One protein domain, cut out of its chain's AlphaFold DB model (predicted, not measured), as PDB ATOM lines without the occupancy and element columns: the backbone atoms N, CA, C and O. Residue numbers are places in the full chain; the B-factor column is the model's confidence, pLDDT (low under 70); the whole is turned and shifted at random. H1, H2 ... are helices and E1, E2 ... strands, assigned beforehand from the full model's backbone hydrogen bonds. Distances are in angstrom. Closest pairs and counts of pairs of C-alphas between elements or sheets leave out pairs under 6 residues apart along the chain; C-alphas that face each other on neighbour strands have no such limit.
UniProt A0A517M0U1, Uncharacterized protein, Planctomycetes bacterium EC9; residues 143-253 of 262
ATOM      1  N   LEU A 143     194.588 165.617 283.474       79.69
ATOM      2  CA  LEU A 143     195.570 165.038 284.385       79.69
ATOM      3  C   LEU A 143     195.499 163.511 284.286       79.69
ATOM      4  O   LEU A 143     194.586 162.886 284.825       79.69
ATOM      5  N   GLU A 144     196.477 162.921 283.605       81.19
ATOM      6  CA  GLU A 144     196.587 161.470 283.429       81.19
ATOM      7  C   GLU A 144     197.627 160.917 284.392       81.19
ATOM      8  O   GLU A 144     198.728 161.456 284.466       81.19
ATOM      9  N   ILE A 145     197.303 159.859 285.137       85.88
ATOM     10  CA  ILE A 145     198.186 159.330 286.182       85.88
ATOM     11  C   ILE A 145     198.451 157.849 285.923       85.88
ATOM     12  O   ILE A 145     197.562 157.013 286.071       85.88
ATOM     13  N   ALA A 146     199.692 157.512 285.596       84.88
ATOM     14  CA  ALA A 146     200.129 156.149 285.341       84.88
ATOM     15  C   ALA A 146     200.878 155.561 286.553       84.88
ATOM     16  O   ALA A 146     201.596 156.281 287.263       84.88
ATOM     17  N   PRO A 147     200.747 154.249 286.816       84.06
ATOM     18  CA  PRO A 147     201.554 153.567 287.818       84.06
ATOM     19  C   PRO A 147     203.026 153.476 287.383       84.06
ATOM     20  O   PRO A 147     203.338 153.131 286.247       84.06
ATOM     21  N   GLY A 148     203.939 153.695 288.329       83.94
ATOM     22  CA  GLY A 148     205.381 153.595 288.119       83.94
ATOM     23  C   GLY A 148     206.025 154.868 287.568       83.94
ATOM     24  O   GLY A 148     205.398 155.922 287.454       83.94
ATOM     25  N   ALA A 149     207.322 154.761 287.270       76.25
ATOM     26  CA  ALA A 149     208.092 155.822 286.637       76.25
ATOM     27  C   ALA A 149     207.908 155.732 285.121       76.25
ATOM     28  O   ALA A 149     208.477 154.855 284.473       76.25
ATOM     29  N   VAL A 150     207.106 156.641 284.579       79.12
ATOM     30  CA  VAL A 150     206.954 156.827 283.137       79.12
ATOM     31  C   VAL A 150     207.796 158.040 282.751       79.12
ATOM     32  O   VAL A 150     207.793 159.060 283.448       79.12
ATOM     33  N   ASP A 151     208.602 157.923 281.700       77.00
ATOM     34  CA  ASP A 151     209.327 159.083 281.189       77.00
ATOM     35  C   ASP A 151     208.392 160.018 280.407       77.00
ATOM     36  O   ASP A 151     207.281 159.660 280.015       77.00
ATOM     37  N   PHE A 152     208.831 161.268 280.247       75.94
ATOM     38  CA  PHE A 152     208.022 162.311 279.624       75.94
ATOM     39  C   PHE A 152     207.652 161.941 278.186       75.94
ATOM     40  O   PHE A 152     206.517 162.128 277.760       75.94
ATOM     41  N   GLU A 153     208.612 161.395 277.444       76.75
ATOM     42  CA  GLU A 153     208.445 161.045 276.041       76.75
ATOM     43  C   GLU A 153     207.397 159.945 275.858       76.75
ATOM     44  O   GLU A 153     206.492 160.092 275.041       76.75
ATOM     45  N   HIS A 154     207.455 158.881 276.659       76.75
ATOM     46  CA  HIS A 154     206.487 157.793 276.636       76.75
ATOM     47  C   HIS A 154     205.074 158.289 276.950       76.75
ATOM     48  O   HIS A 154     204.128 157.970 276.228       76.75
ATOM     49  N   ALA A 155     204.939 159.101 278.000       73.44
ATOM     50  CA  ALA A 155     203.682 159.733 278.379       73.44
ATOM     51  C   ALA A 155     203.074 160.550 277.225       73.44
ATOM     52  O   ALA A 155     201.903 160.381 276.879       73.44
ATOM     53  N   MET A 156     203.885 161.397 276.590       72.50
ATOM     54  CA  MET A 156     203.433 162.248 275.491       72.50
ATOM     55  C   MET A 156     203.124 161.454 274.221       72.50
ATOM     56  O   MET A 156     202.093 161.685 273.588       72.50
ATOM     57  N   ASN A 157     203.966 160.484 273.863       71.69
ATOM     58  CA  ASN A 157     203.769 159.641 272.685       71.69
ATOM     59  C   ASN A 157     202.484 158.813 272.787       71.69
ATOM     60  O   ASN A 157     201.789 158.650 271.786       71.69
ATOM     61  N   LYS A 158     202.136 158.332 273.988       69.88
ATOM     62  CA  LYS A 158     200.864 157.642 274.233       69.88
ATOM     63  C   LYS A 158     199.676 158.572 273.988       69.88
ATOM     64  O   LYS A 158     198.724 158.186 273.314       69.88
ATOM     65  N   ARG A 159     199.727 159.799 274.514       65.31
ATOM     66  CA  ARG A 159     198.609 160.748 274.420       65.31
ATOM     67  C   ARG A 159     198.405 161.286 273.009       65.31
ATOM     68  O   ARG A 159     197.271 161.424 272.559       65.31
ATOM     69  N   PHE A 160     199.493 161.590 272.319       64.06
ATOM     70  CA  PHE A 160     199.454 162.188 270.994       64.06
ATOM     71  C   PHE A 160     199.933 161.230 269.903       64.06
ATOM     72  O   PHE A 160     200.549 161.648 268.917       64.06
ATOM     73  N   ALA A 161     199.631 159.943 270.065       61.75
ATOM     74  CA  ALA A 161     199.949 158.919 269.084       61.75
ATOM     75  C   ALA A 161     199.534 159.362 267.666       61.75
ATOM     76  O   ALA A 161     198.464 159.935 267.453       61.75
ATOM     77  N   GLY A 162     200.418 159.147 266.691       57.59
ATOM     78  CA  GLY A 162     200.193 159.547 265.298       57.59
ATOM     79  C   GLY A 162     200.554 160.998 264.958       57.59
ATOM     80  O   GLY A 162     200.508 161.365 263.783       57.59
ATOM     81  N   HIS A 163     200.968 161.815 265.930       61.50
ATOM     82  CA  HIS A 163     201.567 163.119 265.652       61.50
ATOM     83  C   HIS A 163     203.080 162.973 265.454       61.50
ATOM     84  O   HIS A 163     203.753 162.252 266.188       61.50
ATOM     85  N   SER A 164     203.620 163.658 264.442       61.94
ATOM     86  CA  SER A 164     205.070 163.828 264.315       61.94
ATOM     87  C   SER A 164     205.480 165.037 265.140       61.94
ATOM     88  O   SER A 164     204.990 166.147 264.923       61.94
ATOM     89  N   PHE A 165     206.347 164.795 266.112       64.56
ATOM     90  CA  PHE A 165     206.889 165.826 266.976       64.56
ATOM     91  C   PHE A 165     208.326 166.152 266.592       64.56
ATOM     92  O   PHE A 165     209.065 165.280 266.131       64.56
ATOM     93  N   GLY A 166     208.714 167.409 266.806       68.00
ATOM     94  CA  GLY A 166     210.120 167.790 266.886       68.00
ATOM     95  C   GLY A 166     210.784 167.212 268.140       68.00
ATOM     96  O   GLY A 166     210.222 166.369 268.840       68.00
ATOM     97  N   GLU A 167     211.985 167.686 268.456       75.62
ATOM     98  CA  GLU A 167     212.701 167.261 269.661       75.62
ATOM     99  C   GLU A 167     211.926 167.657 270.931       75.62
ATOM    100  O   GLU A 167     211.470 168.794 271.064       75.62
ATOM    101  N   LEU A 168     211.754 166.709 271.858       75.25
ATOM    102  CA  LEU A 168     211.193 166.981 273.177       75.25
ATOM    103  C   LEU A 168     212.278 167.578 274.073       75.25
ATOM    104  O   LEU A 168     213.272 166.925 274.387       75.25
ATOM    105  N   HIS A 169     212.042 168.788 274.561       76.50
ATOM    106  CA  HIS A 169     212.848 169.401 275.603       76.50
ATOM    107  C   HIS A 169     212.143 169.253 276.947       76.50
ATOM    108  O   HIS A 169     210.927 169.409 277.045       76.50
ATOM    109  N   THR A 170     212.916 168.965 277.993       78.56
ATOM    110  CA  THR A 170     212.417 168.906 279.368       78.56
ATOM    111  C   THR A 170     213.287 169.765 280.276       78.56
ATOM    112  O   THR A 170     214.512 169.778 280.146       78.56
ATOM    113  N   GLU A 171     212.651 170.495 281.186       84.38
ATOM    114  CA  GLU A 171     213.309 171.312 282.204       84.38
ATOM    115  C   GLU A 171     212.691 171.042 283.581       84.38
ATOM    116  O   GLU A 171     211.469 170.957 283.726       84.38
ATOM    117  N   GLU A 172     213.522 170.895 284.614       87.31
ATOM    118  CA  GLU A 172     213.018 170.769 285.984       87.31
ATOM    119  C   GLU A 172     212.374 172.078 286.444       87.31
ATOM    120  O   GLU A 172     212.874 173.173 286.186       87.31
ATOM    121  N   THR A 173     211.252 171.962 287.150       87.62
ATOM    122  CA  THR A 173     210.459 173.095 287.626       87.62
ATOM    123  C   THR A 173     210.225 172.964 289.135       87.62
ATOM    124  O   THR A 173     209.251 172.335 289.554       87.62
ATOM    125  N   PRO A 174     211.106 173.544 289.976       85.00
ATOM    126  CA  PRO A 174     210.983 173.456 291.434       85.00
ATOM    127  C   PRO A 174     209.717 174.137 291.973       85.00
ATOM    128  O   PRO A 174     209.097 173.632 292.903       85.00
ATOM    129  N   ASP A 175     209.320 175.261 291.367       90.25
ATOM    130  CA  ASP A 175     208.060 175.961 291.650       90.25
ATOM    131  C   ASP A 175     206.979 175.546 290.642       90.25
ATOM    132  O   ASP A 175     206.581 176.288 289.737       90.25
ATOM    133  N   TRP A 176     206.569 174.285 290.758       89.62
ATOM    134  CA  TRP A 176     205.619 173.664 289.842       89.62
ATOM    135  C   TRP A 176     204.242 174.340 289.878       89.62
ATOM    136  O   TRP A 176     203.603 174.460 288.835       89.62
ATOM    137  N   GLU A 177     203.799 174.832 291.038       92.00
ATOM    138  CA  GLU A 177     202.503 175.502 291.179       92.00
ATOM    139  C   GLU A 177     202.445 176.774 290.341       92.00
ATOM    140  O   GLU A 177     201.522 176.955 289.539       92.00
ATOM    141  N   SER A 178     203.441 177.651 290.494       90.31
ATOM    142  CA  SER A 178     203.515 178.882 289.708       90.31
ATOM    143  C   SER A 178     203.610 178.585 288.214       90.31
ATOM    144  O   SER A 178     203.006 179.294 287.403       90.31
ATOM    145  N   ALA A 179     204.329 177.528 287.838       87.56
ATOM    146  CA  ALA A 179     204.487 177.143 286.445       87.56
ATOM    147  C   ALA A 179     203.183 176.621 285.826       87.56
ATOM    148  O   ALA A 179     202.820 177.074 284.742       87.56
ATOM    149  N   ILE A 180     202.430 175.764 286.525       85.75
ATOM    150  CA  ILE A 180     201.109 175.294 286.072       85.75
ATOM    151  C   ILE A 180     200.128 176.463 285.965       85.75
ATOM    152  O   ILE A 180     199.452 176.616 284.947       85.75
ATOM    153  N   ARG A 181     200.089 177.342 286.974       88.94
ATOM    154  CA  ARG A 181     199.257 178.558 286.956       88.94
ATOM    155  C   ARG A 181     199.584 179.447 285.756       88.94
ATOM    156  O   ARG A 181     198.679 179.975 285.107       88.94
ATOM    157  N   SER A 182     200.870 179.607 285.446       85.75
ATOM    158  CA  SER A 182     201.327 180.341 284.264       85.75
ATOM    159  C   SER A 182     200.923 179.641 282.965       85.75
ATOM    160  O   SER A 182     200.414 180.308 282.064       85.75
ATOM    161  N   GLY A 183     201.093 178.319 282.889       83.38
ATOM    162  CA  GLY A 183     200.724 177.505 281.732       83.38
ATOM    163  C   GLY A 183     199.239 177.614 281.405       83.38
ATOM    164  O   GLY A 183     198.885 177.920 280.273       83.38
ATOM    165  N   ILE A 184     198.360 177.494 282.404       84.62
ATOM    166  CA  ILE A 184     196.906 177.638 282.213       84.62
ATOM    167  C   ILE A 184     196.544 179.032 281.705       84.62
ATOM    168  O   ILE A 184     195.712 179.167 280.809       84.62
ATOM    169  N   ARG A 185     197.166 180.083 282.252       84.25
ATOM    170  CA  ARG A 185     196.924 181.449 281.777       84.25
ATOM    171  C   ARG A 185     197.313 181.595 280.305       84.25
ATOM    172  O   ARG A 185     196.503 182.076 279.519       84.25
ATOM    173  N   LYS A 186     198.514 181.144 279.931       80.25
ATOM    174  CA  LYS A 186     198.987 181.179 278.538       80.25
ATOM    175  C   LYS A 186     198.099 180.353 277.615       80.25
ATOM    176  O   LYS A 186     197.808 180.800 276.512       80.25
ATOM    177  N   TRP A 187     197.665 179.182 278.076       81.94
ATOM    178  CA  TRP A 187     196.743 178.314 277.359       81.94
ATOM    179  C   TRP A 187     195.441 179.057 277.056       81.94
ATOM    180  O   TRP A 187     195.093 179.208 275.893       81.94
ATOM    181  N   LEU A 188     194.787 179.648 278.061       80.88
ATOM    182  CA  LEU A 188     193.553 180.422 277.867       80.88
ATOM    183  C   LEU A 188     193.734 181.639 276.945       80.88
ATOM    184  O   LEU A 188     192.816 181.982 276.205       80.88
ATOM    185  N   GLU A 189     194.892 182.298 276.986       78.69
ATOM    186  CA  GLU A 189     195.190 183.469 276.150       78.69
ATOM    187  C   GLU A 189     195.500 183.113 274.689       78.69
ATOM    188  O   GLU A 189     195.185 183.896 273.792       78.69
ATOM    189  N   LYS A 190     196.145 181.966 274.445       75.69
ATOM    190  CA  LYS A 190     196.714 181.604 273.135       75.69
ATOM    191  C   LYS A 190     196.085 180.366 272.486       75.69
ATOM    192  O   LYS A 190     196.559 179.943 271.431       75.69
ATOM    193  N   HIS A 191     195.052 179.776 273.085       76.06
ATOM    194  CA  HIS A 191     194.397 178.599 272.519       76.06
ATOM    195  C   HIS A 191     193.815 178.903 271.123       76.06
ATOM    196  O   HIS A 191     193.156 179.933 270.950       76.06
ATOM    197  N   PRO A 192     193.996 178.023 270.120       69.19
ATOM    198  CA  PRO A 192     193.564 178.279 268.747       69.19
ATOM    199  C   PRO A 192     192.042 178.262 268.573       69.19
ATOM    200  O   PRO A 192     191.535 178.866 267.631       69.19
ATOM    201  N   ASP A 193     191.313 177.574 269.458       76.38
ATOM    202  CA  ASP A 193     189.848 177.552 269.455       76.38
ATOM    203  C   ASP A 193     189.272 178.541 270.492       76.38
ATOM    204  O   ASP A 193     189.268 178.233 271.691       76.38
ATOM    205  N   PRO A 194     188.748 179.706 270.060       76.62
ATOM    206  CA  PRO A 194     188.147 180.685 270.959       76.62
ATOM    207  C   PRO A 194     186.796 180.233 271.533       76.62
ATOM    208  O   PRO A 194     186.418 180.693 272.611       76.62
ATOM    209  N   ASN A 195     186.064 179.335 270.861       77.62
ATOM    210  CA  ASN A 195     184.794 178.818 271.379       77.62
ATOM    211  C   ASN A 195     185.037 177.895 272.575       77.62
ATOM    212  O   ASN A 195     184.287 177.937 273.552       77.62
ATOM    213  N   LEU A 196     186.108 177.100 272.519       76.19
ATOM    214  CA  LEU A 196     186.532 176.275 273.644       76.19
ATOM    215  C   LEU A 196     186.898 177.133 274.861       76.19
ATOM    216  O   LEU A 196     186.420 176.872 275.966       76.19
ATOM    217  N   VAL A 197     187.709 178.174 274.659       79.06
ATOM    218  CA  VAL A 197     188.088 179.107 275.732       79.06
ATOM    219  C   VAL A 197     186.850 179.782 276.317       79.06
ATOM    220  O   VAL A 197     186.689 179.816 277.537       79.06
ATOM    221  N   ALA A 198     185.932 180.256 275.470       79.12
ATOM    222  CA  ALA A 198     184.686 180.871 275.919       79.12
ATOM    223  C   ALA A 198     183.832 179.915 276.769       79.12
ATOM    224  O   ALA A 198     183.266 180.346 277.771       79.12
ATOM    225  N   ARG A 199     183.782 178.622 276.419       79.44
ATOM    226  CA  ARG A 199     183.081 177.586 277.198       79.44
ATOM    227  C   ARG A 199     183.694 177.379 278.584       79.44
ATOM    228  O   ARG A 199     182.959 177.202 279.546       79.44
ATOM    229  N   TRP A 200     185.019 177.396 278.702       79.75
ATOM    230  CA  TRP A 200     185.681 177.295 280.008       79.75
ATOM    231  C   TRP A 200     185.450 178.548 280.854       79.75
ATOM    232  O   TRP A 200     185.071 178.453 282.022       79.75
ATOM    233  N   LEU A 201     185.614 179.726 280.254       81.94
ATOM    234  CA  LEU A 201     185.445 181.003 280.945       81.94
ATOM    235  C   LEU A 201     183.987 181.307 281.327       81.94
ATOM    236  O   LEU A 201     183.754 182.149 282.192       81.94
ATOM    237  N   SER A 202     183.000 180.641 280.717       79.31
ATOM    238  CA  SER A 202     181.590 180.805 281.089       79.31
ATOM    239  C   SER A 202     181.200 180.052 282.362       79.31
ATOM    240  O   SER A 202     180.186 180.396 282.968       79.31
ATOM    241  N   VAL A 203     181.979 179.044 282.773       75.56
ATOM    242  CA  VAL A 203     181.690 178.212 283.957       75.56
ATOM    243  C   VAL A 203     182.685 178.412 285.099       75.56
ATOM    244  O   VAL A 203     182.356 178.127 286.248       75.56
ATOM    245  N   THR A 204     183.891 178.914 284.820       80.94
ATOM    246  CA  THR A 204     184.930 179.121 285.836       80.94
ATOM    247  C   THR A 204     185.870 180.274 285.478       80.94
ATOM    248  O   THR A 204     185.845 180.805 284.370       80.94
ATOM    249  N   THR A 205     186.719 180.679 286.425       84.25
ATOM    250  CA  THR A 205     187.789 181.656 286.180       84.25
ATOM    251  C   THR A 205     189.135 180.948 285.988       84.25
ATOM    252  O   THR A 205     189.324 179.851 286.520       84.25
ATOM    253  N   PRO A 206     190.112 181.575 285.300       84.25
ATOM    254  CA  PRO A 206     191.463 181.020 285.155       84.25
ATOM    255  C   PRO A 206     192.110 180.625 286.491       84.25
ATOM    256  O   PRO A 206     192.763 179.593 286.601       84.25
ATOM    257  N   GLU A 207     191.907 181.446 287.525       85.94
ATOM    258  CA  GLU A 207     192.491 181.250 288.853       85.94
ATOM    259  C   GLU A 207     191.861 180.068 289.599       85.94
ATOM    260  O   GLU A 207     192.563 179.291 290.250       85.94
ATOM    261  N   ILE A 208     190.540 179.904 289.476       84.44
ATOM    262  CA  ILE A 208     189.829 178.753 290.043       84.44
ATOM    263  C   ILE A 208     190.257 177.476 289.319       84.44
ATOM    264  O   ILE A 208     190.539 176.475 289.972       84.44
ATOM    265  N   LEU A 209     190.369 177.516 287.989       82.81
ATOM    266  CA  LEU A 209     190.821 176.385 287.181       82.81
ATOM    267  C   LEU A 209     192.227 175.924 287.584       82.81
ATOM    268  O   LEU A 209     192.438 174.740 287.842       82.81
ATOM    269  N   ALA A 210     193.164 176.864 287.719       85.88
ATOM    270  CA  ALA A 210     194.521 176.561 288.150       85.88
ATOM    271  C   ALA A 210     194.591 176.041 289.584       85.88
ATOM    272  O   ALA A 210     195.270 175.052 289.847       85.88
ATOM    273  N   THR A 211     193.846 176.657 290.501       86.69
ATOM    274  CA  THR A 211     193.779 176.202 291.894       86.69
ATOM    275  C   THR A 211     193.219 174.785 291.989       86.69
ATOM    276  O   THR A 211     193.795 173.954 292.685       86.69
ATOM    277  N   ASN A 212     192.148 174.481 291.254       83.38
ATOM    278  CA  ASN A 212     191.561 173.144 291.223       83.38
ATOM    279  C   ASN A 212     192.545 172.112 290.660       83.38
ATOM    280  O   ASN A 212     192.655 171.018 291.213       83.38
ATOM    281  N   LEU A 213     193.280 172.448 289.596       85.50
ATOM    282  CA  LEU A 213     194.273 171.543 289.024       85.50
ATOM    283  C   LEU A 213     195.432 171.284 289.993       85.50
ATOM    284  O   LEU A 213     195.775 170.124 290.215       85.50
ATOM    285  N   CYS A 214     195.982 172.320 290.631       88.25
ATOM    286  CA  CYS A 214     197.020 172.146 291.650       88.25
ATOM    287  C   CYS A 214     196.526 171.270 292.811       88.25
ATOM    288  O   CYS A 214     197.190 170.302 293.167       88.25
ATOM    289  N   GLN A 215     195.319 171.526 293.326       86.31
ATOM    290  CA  GLN A 215     194.730 170.717 294.399       86.31
ATOM    291  C   GLN A 215     194.550 169.250 294.000       86.31
ATOM    292  O   GLN A 215     194.746 168.355 294.822       86.31
ATOM    293  N   ARG A 216     194.191 168.972 292.740       85.31
ATOM    294  CA  ARG A 216     194.114 167.596 292.230       85.31
ATOM    295  C   ARG A 216     195.479 166.928 292.239       85.31
ATOM    296  O   ARG A 216     195.584 165.828 292.766       85.31
ATOM    297  N   ILE A 217     196.503 167.596 291.710       89.00
ATOM    298  CA  ILE A 217     197.885 167.097 291.669       89.00
ATOM    299  C   ILE A 217     198.393 166.779 293.081       89.00
ATOM    300  O   ILE A 217     198.951 165.701 293.294       89.00
ATOM    301  N   GLU A 218     198.155 167.667 294.046       89.44
ATOM    302  CA  GLU A 218     198.528 167.476 295.456       89.44
ATOM    303  C   GLU A 218     197.758 166.335 296.120       89.44
ATOM    304  O   GLU A 218     198.292 165.625 296.969       89.44
ATOM    305  N   SER A 219     196.494 166.143 295.737       85.06
ATOM    306  CA  SER A 219     195.651 165.101 296.325       85.06
ATOM    307  C   SER A 219     196.096 163.682 295.965       85.06
ATOM    308  O   SER A 219     195.701 162.739 296.652       85.06
ATOM    309  N   ILE A 220     196.903 163.516 294.907       87.06
ATOM    310  CA  ILE A 220     197.329 162.200 294.419       87.06
ATOM    311  C   ILE A 220     198.303 161.532 295.383       87.06
ATOM    312  O   ILE A 220     198.077 160.395 295.815       87.06
ATOM    313  N   ASP A 221     199.412 162.212 295.664       89.25
ATOM    314  CA  ASP A 221     200.487 161.746 296.531       89.25
ATOM    315  C   ASP A 221     201.507 162.870 296.780       89.25
ATOM    316  O   ASP A 221     201.383 163.980 296.262       89.25
ATOM    317  N   THR A 222     202.566 162.563 297.526       91.81
ATOM    318  CA  THR A 222     203.700 163.479 297.700       91.81
ATOM    319  C   THR A 222     204.509 163.595 296.406       91.81
ATOM    320  O   THR A 222     205.033 162.601 295.894       91.81
ATOM    321  N   ILE A 223     204.632 164.820 295.895       92.88
ATOM    322  CA  ILE A 223     205.400 165.135 294.687       92.88
ATOM    323  C   ILE A 223     206.900 165.014 294.992       92.88
ATOM    324  O   ILE A 223     207.408 165.618 295.934       92.88
ATOM    325  N   VAL A 224     207.609 164.242 294.171       92.69
ATOM    326  CA  VAL A 224     209.066 164.047 294.225       92.69
ATOM    327  C   VAL A 224     209.781 165.044 293.318       92.69
ATOM    328  O   VAL A 224     210.793 165.623 293.703       92.69
ATOM    329  N   SER A 225     209.263 165.248 292.107       91.25
ATOM    330  CA  SER A 225     209.816 166.196 291.140       91.25
ATOM    331  C   SER A 225     208.751 166.608 290.133       91.25
ATOM    332  O   SER A 225     207.870 165.813 289.809       91.25
ATOM    333  N   CYS A 226     208.880 167.802 289.566       90.62
ATOM    334  CA  CYS A 226     208.083 168.232 288.426       90.62
ATOM    335  C   CYS A 226     209.011 168.693 287.304       90.62
ATOM    336  O   CYS A 226     209.952 169.452 287.544       90.62
ATOM    337  N   GLY A 227     208.754 168.215 286.094       87.62
ATOM    338  CA  GLY A 227     209.407 168.683 284.881       87.62
ATOM    339  C   GLY A 227     208.384 169.309 283.952       87.62
ATOM    340  O   GLY A 227     207.303 168.758 283.758       87.62
ATOM    341  N   ARG A 228     208.725 170.439 283.353       85.25
ATOM    342  CA  ARG A 228     207.985 171.003 282.230       85.25
ATOM    343  C   ARG A 228     208.588 170.448 280.951       85.25
ATOM    344  O   ARG A 228     209.808 170.413 280.813       85.25
ATOM    345  N   GLY A 229     207.744 170.004 280.033       78.50
ATOM    346  CA  GLY A 229     208.181 169.542 278.726       78.50
ATOM    347  C   GLY A 229     207.468 170.264 277.602       78.50
ATOM    348  O   GLY A 229     206.290 170.633 277.688       78.50
ATOM    349  N   PHE A 230     208.232 170.491 276.547       74.56
ATOM    350  CA  PHE A 230     207.809 171.229 275.377       74.56
ATOM    351  C   PHE A 230     208.533 170.715 274.138       74.56
ATOM    352  O   PHE A 230     209.691 170.308 274.208       74.56
ATOM    353  N   TYR A 231     207.857 170.732 272.995       70.38
ATOM    354  CA  TYR A 231     208.463 170.313 271.734       70.38
ATOM    355  C   TYR A 231     209.109 171.508 271.034       70.38
ATOM    356  O   TYR A 231     208.514 172.579 270.980       70.38
ATOM    357  N   GLY A 232     210.319 171.340 270.493       57.03
ATOM    358  CA  GLY A 232     211.084 172.419 269.850       57.03
ATOM    359  C   GLY A 232     210.354 173.100 268.684       57.03
ATOM    360  O   GLY A 232     210.548 174.289 268.436       57.03
ATOM    361  N   ASP A 233     209.438 172.385 268.027       58.31
ATOM    362  CA  ASP A 233     208.492 172.993 267.099       58.31
ATOM    363  C   ASP A 233     207.396 173.713 267.897       58.31
ATOM    364  O   ASP A 233     206.690 173.105 268.700       58.31
ATOM    365  N   ALA A 234     207.236 175.015 267.649       49.06
ATOM    366  CA  ALA A 234     206.417 175.990 268.389       49.06
ATOM    367  C   ALA A 234     204.900 175.675 268.520       49.06
ATOM    368  O   ALA A 234     204.107 176.532 268.898       49.06
ATOM    369  N   LYS A 235     204.469 174.455 268.183       49.44
ATOM    370  CA  LYS A 235     203.071 174.046 268.061       49.44
ATOM    371  C   LYS A 235     202.433 173.477 269.337       49.44
ATOM    372  O   LYS A 235     201.207 173.446 269.404       49.44
ATOM    373  N   TRP A 236     203.223 173.033 270.322       53.69
ATOM    374  CA  TRP A 236     202.715 172.325 271.510       53.69
ATOM    375  C   TRP A 236     203.550 172.622 272.760       53.69
ATOM    376  O   TRP A 236     204.685 172.157 272.868       53.69
ATOM    377  N   HIS A 237     203.003 173.403 273.698       58.47
ATOM    378  CA  HIS A 237     203.782 173.957 274.810       58.47
ATOM    379  C   HIS A 237     202.991 173.995 276.121       58.47
ATOM    380  O   HIS A 237     201.860 174.468 276.143       58.47
ATOM    381  N   ASP A 238     203.661 173.552 277.191       68.69
ATOM    382  CA  ASP A 238     203.249 173.482 278.606       68.69
ATOM    383  C   ASP A 238     202.577 172.175 279.046       68.69
ATOM    384  O   ASP A 238     201.527 172.175 279.682       68.69
ATOM    385  N   ASN A 239     203.243 171.047 278.786       80.69
ATOM    386  CA  ASN A 239     202.926 169.798 279.478       80.69
ATOM    387  C   ASN A 239     203.811 169.677 280.722       80.69
ATOM    388  O   ASN A 239     204.982 170.071 280.702       80.69
ATOM    389  N   PHE A 240     203.271 169.123 281.802       86.88
ATOM    390  CA  PHE A 240     204.024 168.910 283.034       86.88
ATOM    391  C   PHE A 240     204.033 167.436 283.390       86.88
ATOM    392  O   PHE A 240     202.986 166.801 283.454       86.88
ATOM    393  N   LEU A 241     205.217 166.906 283.670       89.38
ATOM    394  CA  LEU A 241     205.407 165.578 284.225       89.38
ATOM    395  C   LEU A 241     205.655 165.715 285.717       89.38
ATOM    396  O   LEU A 241     206.724 166.147 286.151       89.38
ATOM    397  N   VAL A 242     204.661 165.324 286.494       91.62
ATOM    398  CA  VAL A 242     204.720 165.295 287.948       91.62
ATOM    399  C   VAL A 242     205.067 163.876 288.374       91.62
ATOM    400  O   VAL A 242     204.329 162.933 288.099       91.62
ATOM    401  N   ARG A 243     206.201 163.695 289.043       91.06
ATOM    402  CA  ARG A 243     206.605 162.396 289.586       91.06
ATOM    403  C   ARG A 243     206.257 162.313 291.056       91.06
ATOM    404  O   ARG A 243     206.574 163.216 291.827       91.06
ATOM    405  N   TYR A 244     205.688 161.184 291.433       91.69
ATOM    406  CA  TYR A 244     205.452 160.752 292.800       91.69
ATOM    407  C   TYR A 244     206.311 159.515 293.078       91.69
ATOM    408  O   TYR A 244     206.974 158.989 292.184       91.69
ATOM    409  N   GLN A 245     206.291 159.006 294.310       89.62
ATOM    410  CA  GLN A 245     207.113 157.849 294.679       89.62
ATOM    411  C   GLN A 245     206.810 156.587 293.847       89.62
ATOM    412  O   GLN A 245     207.730 155.881 293.445       89.62
ATOM    413  N   GLU A 246     205.531 156.298 293.590       88.69
ATOM    414  CA  GLU A 246     205.093 155.099 292.854       88.69
ATOM    415  C   GLU A 246     204.263 155.412 291.602       88.69
ATOM    416  O   GLU A 246     203.688 154.500 291.003       88.69
ATOM    417  N   TRP A 247     204.131 156.688 291.248       89.88
ATOM    418  CA  TRP A 247     203.209 157.156 290.217       89.88
ATOM    419  C   TRP A 247     203.834 158.284 289.421       89.88
ATOM    420  O   TRP A 247     204.675 159.029 289.924       89.88
ATOM    421  N   THR A 248     203.364 158.443 288.198       89.69
ATOM    422  CA  THR A 248     203.707 159.571 287.343       89.69
ATOM    423  C   THR A 248     202.417 160.175 286.834       89.69
ATOM    424  O   THR A 248     201.548 159.442 286.374       89.69
ATOM    425  N   ALA A 249     202.286 161.493 286.914       88.81
ATOM    426  CA  ALA A 249     201.183 162.205 286.308       88.81
ATOM    427  C   ALA A 249     201.650 163.145 285.208       88.81
ATOM    428  O   ALA A 249     202.741 163.710 285.264       88.81
ATOM    429  N   VAL A 250     200.788 163.306 284.218       86.38
ATOM    430  CA  VAL A 250     200.984 164.166 283.065       86.38
ATOM    431  C   VAL A 250     199.854 165.175 283.077       86.38
ATOM    432  O   VAL A 250     198.684 164.818 282.944       86.38
ATOM    433  N   VAL A 251     200.215 166.435 283.274       86.00
ATOM    434  CA  VAL A 251     199.321 167.569 283.082       86.00
ATOM    435  C   VAL A 251     199.443 167.986 281.630       86.00
ATOM    436  O   VAL A 251     200.508 168.442 281.208       86.00
ATOM    437  N   ASN A 252     198.359 167.842 280.885       77.38
ATOM    438  CA  ASN A 252     198.308 168.225 279.487       77.38
ATOM    439  C   ASN A 252     197.610 169.577 279.342       77.38
ATOM    440  O   ASN A 252     196.474 169.739 279.785       77.38
ATOM    441  N   LEU A 253     198.284 170.529 278.693       74.31
ATOM    442  CA  LEU A 253     197.717 171.809 278.258       74.31
ATOM    443  C   LEU A 253     197.820 171.884 276.714       74.31
ATOM    444  O   LEU A 253     198.722 172.529 276.177       74.31
TER     445      LEU A 253
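Overview. This is residues 143 to 253 of the 262 residues of an uncharacterized protein of Planctomycetes bacterium EC9 (UniProt A0A517M0U1). A strongly twisted sheet of five antiparallel strands has two long helices, H2 and H4, packed over one face and a short helix, H1, on the opposite face, where the sheet curls round it. A second short helix, H3, lies off the sheet, between the end of H2 and the beginning of H4. The printed part has 111 residues, with four named helices and five named strands in the order E1 H1 E2 H2 H3 H4 E3 E4 E5; the sheet's order is E1 E5 E4 E3 E2, and the class is mixed, helices and strands. The whole is compact, with a radius of gyration of the C-alphas of 14.0 A and spans of 37 by 33 by 21 A.

Along the chain. E1, residues 143 to 147, begins at C-alpha 143 (195.570, 165.038, 284.385) and is 13.4 A long. H1, residues 152 to 159, measures 10.9 A, and E2, residues 168 to 172, 13.5 A. H2, residues 176 to 190, is 20.5 A long and begins at C-alpha 176 (205.619, 173.664, 289.842). H3, residues 194 to 201, measures 10.3 A, and H4, residues 206 to 220, 21.8 A. E3, residues 223 to 231, is 23.7 A long, E4, residues 237 to 244, 22.4 A, and E5, residues 247 to 252, 16.2 A, ending at C-alpha 252 (198.308, 168.225, 279.487).

Arrangement. E1 and E2 are the sheet's edge strands. E1 and E5 are antiparallel at 157 degrees, with N 146 and O 248 2.8 A apart. E3, E4 and E5 form a meander, each strand the antiparallel neighbour of the one before, and E3 and E4 as well as E4 and E5 are hairpins: within hydrogen-bond range are N 242 and O 249 of E4 and E5, at 2.8 A, and N 227 and O 241 of E3 and E4, at 2.9 A. Between E3 and E2, N 171 and O 228 are 2.9 A apart. H2 and H4 on the same face make two layers, helices on one face of a sheet. H2 runs along the strands over E4 and only just over E3, at a height over the sheet of 9.4 A; H4, at 9.1 A, runs along them only just over E5 and E4, with 3 C-alphas on each. H2 and H4 touch, closest at the C-alphas of Arg 181 and Ala 210, 5.3 A, and run opposite ways at a steep tilt of 40 degrees. H1 is on the opposite face, with the C-alphas of Phe 152 and Leu 241 6.2 A apart, the closest of H1 and E4. H3 is not on the sheet; it is close to H2 but not clearly touching, with the C-alphas of Leu 188 and Val 197 6.0 A apart. Every O i to N i+4 pair is within hydrogen-bond range in H1, H2, H3 and H4.

Size, cuts and confidence. The C-alphas of Asn 195 and Gln 245, the two farthest apart, are 38.5 A from each other. The printed part has no cut and no long link. The mean pLDDT of the printed part is 79.9, and residues 158 to 166, 192 and 232 to 238 are under 70.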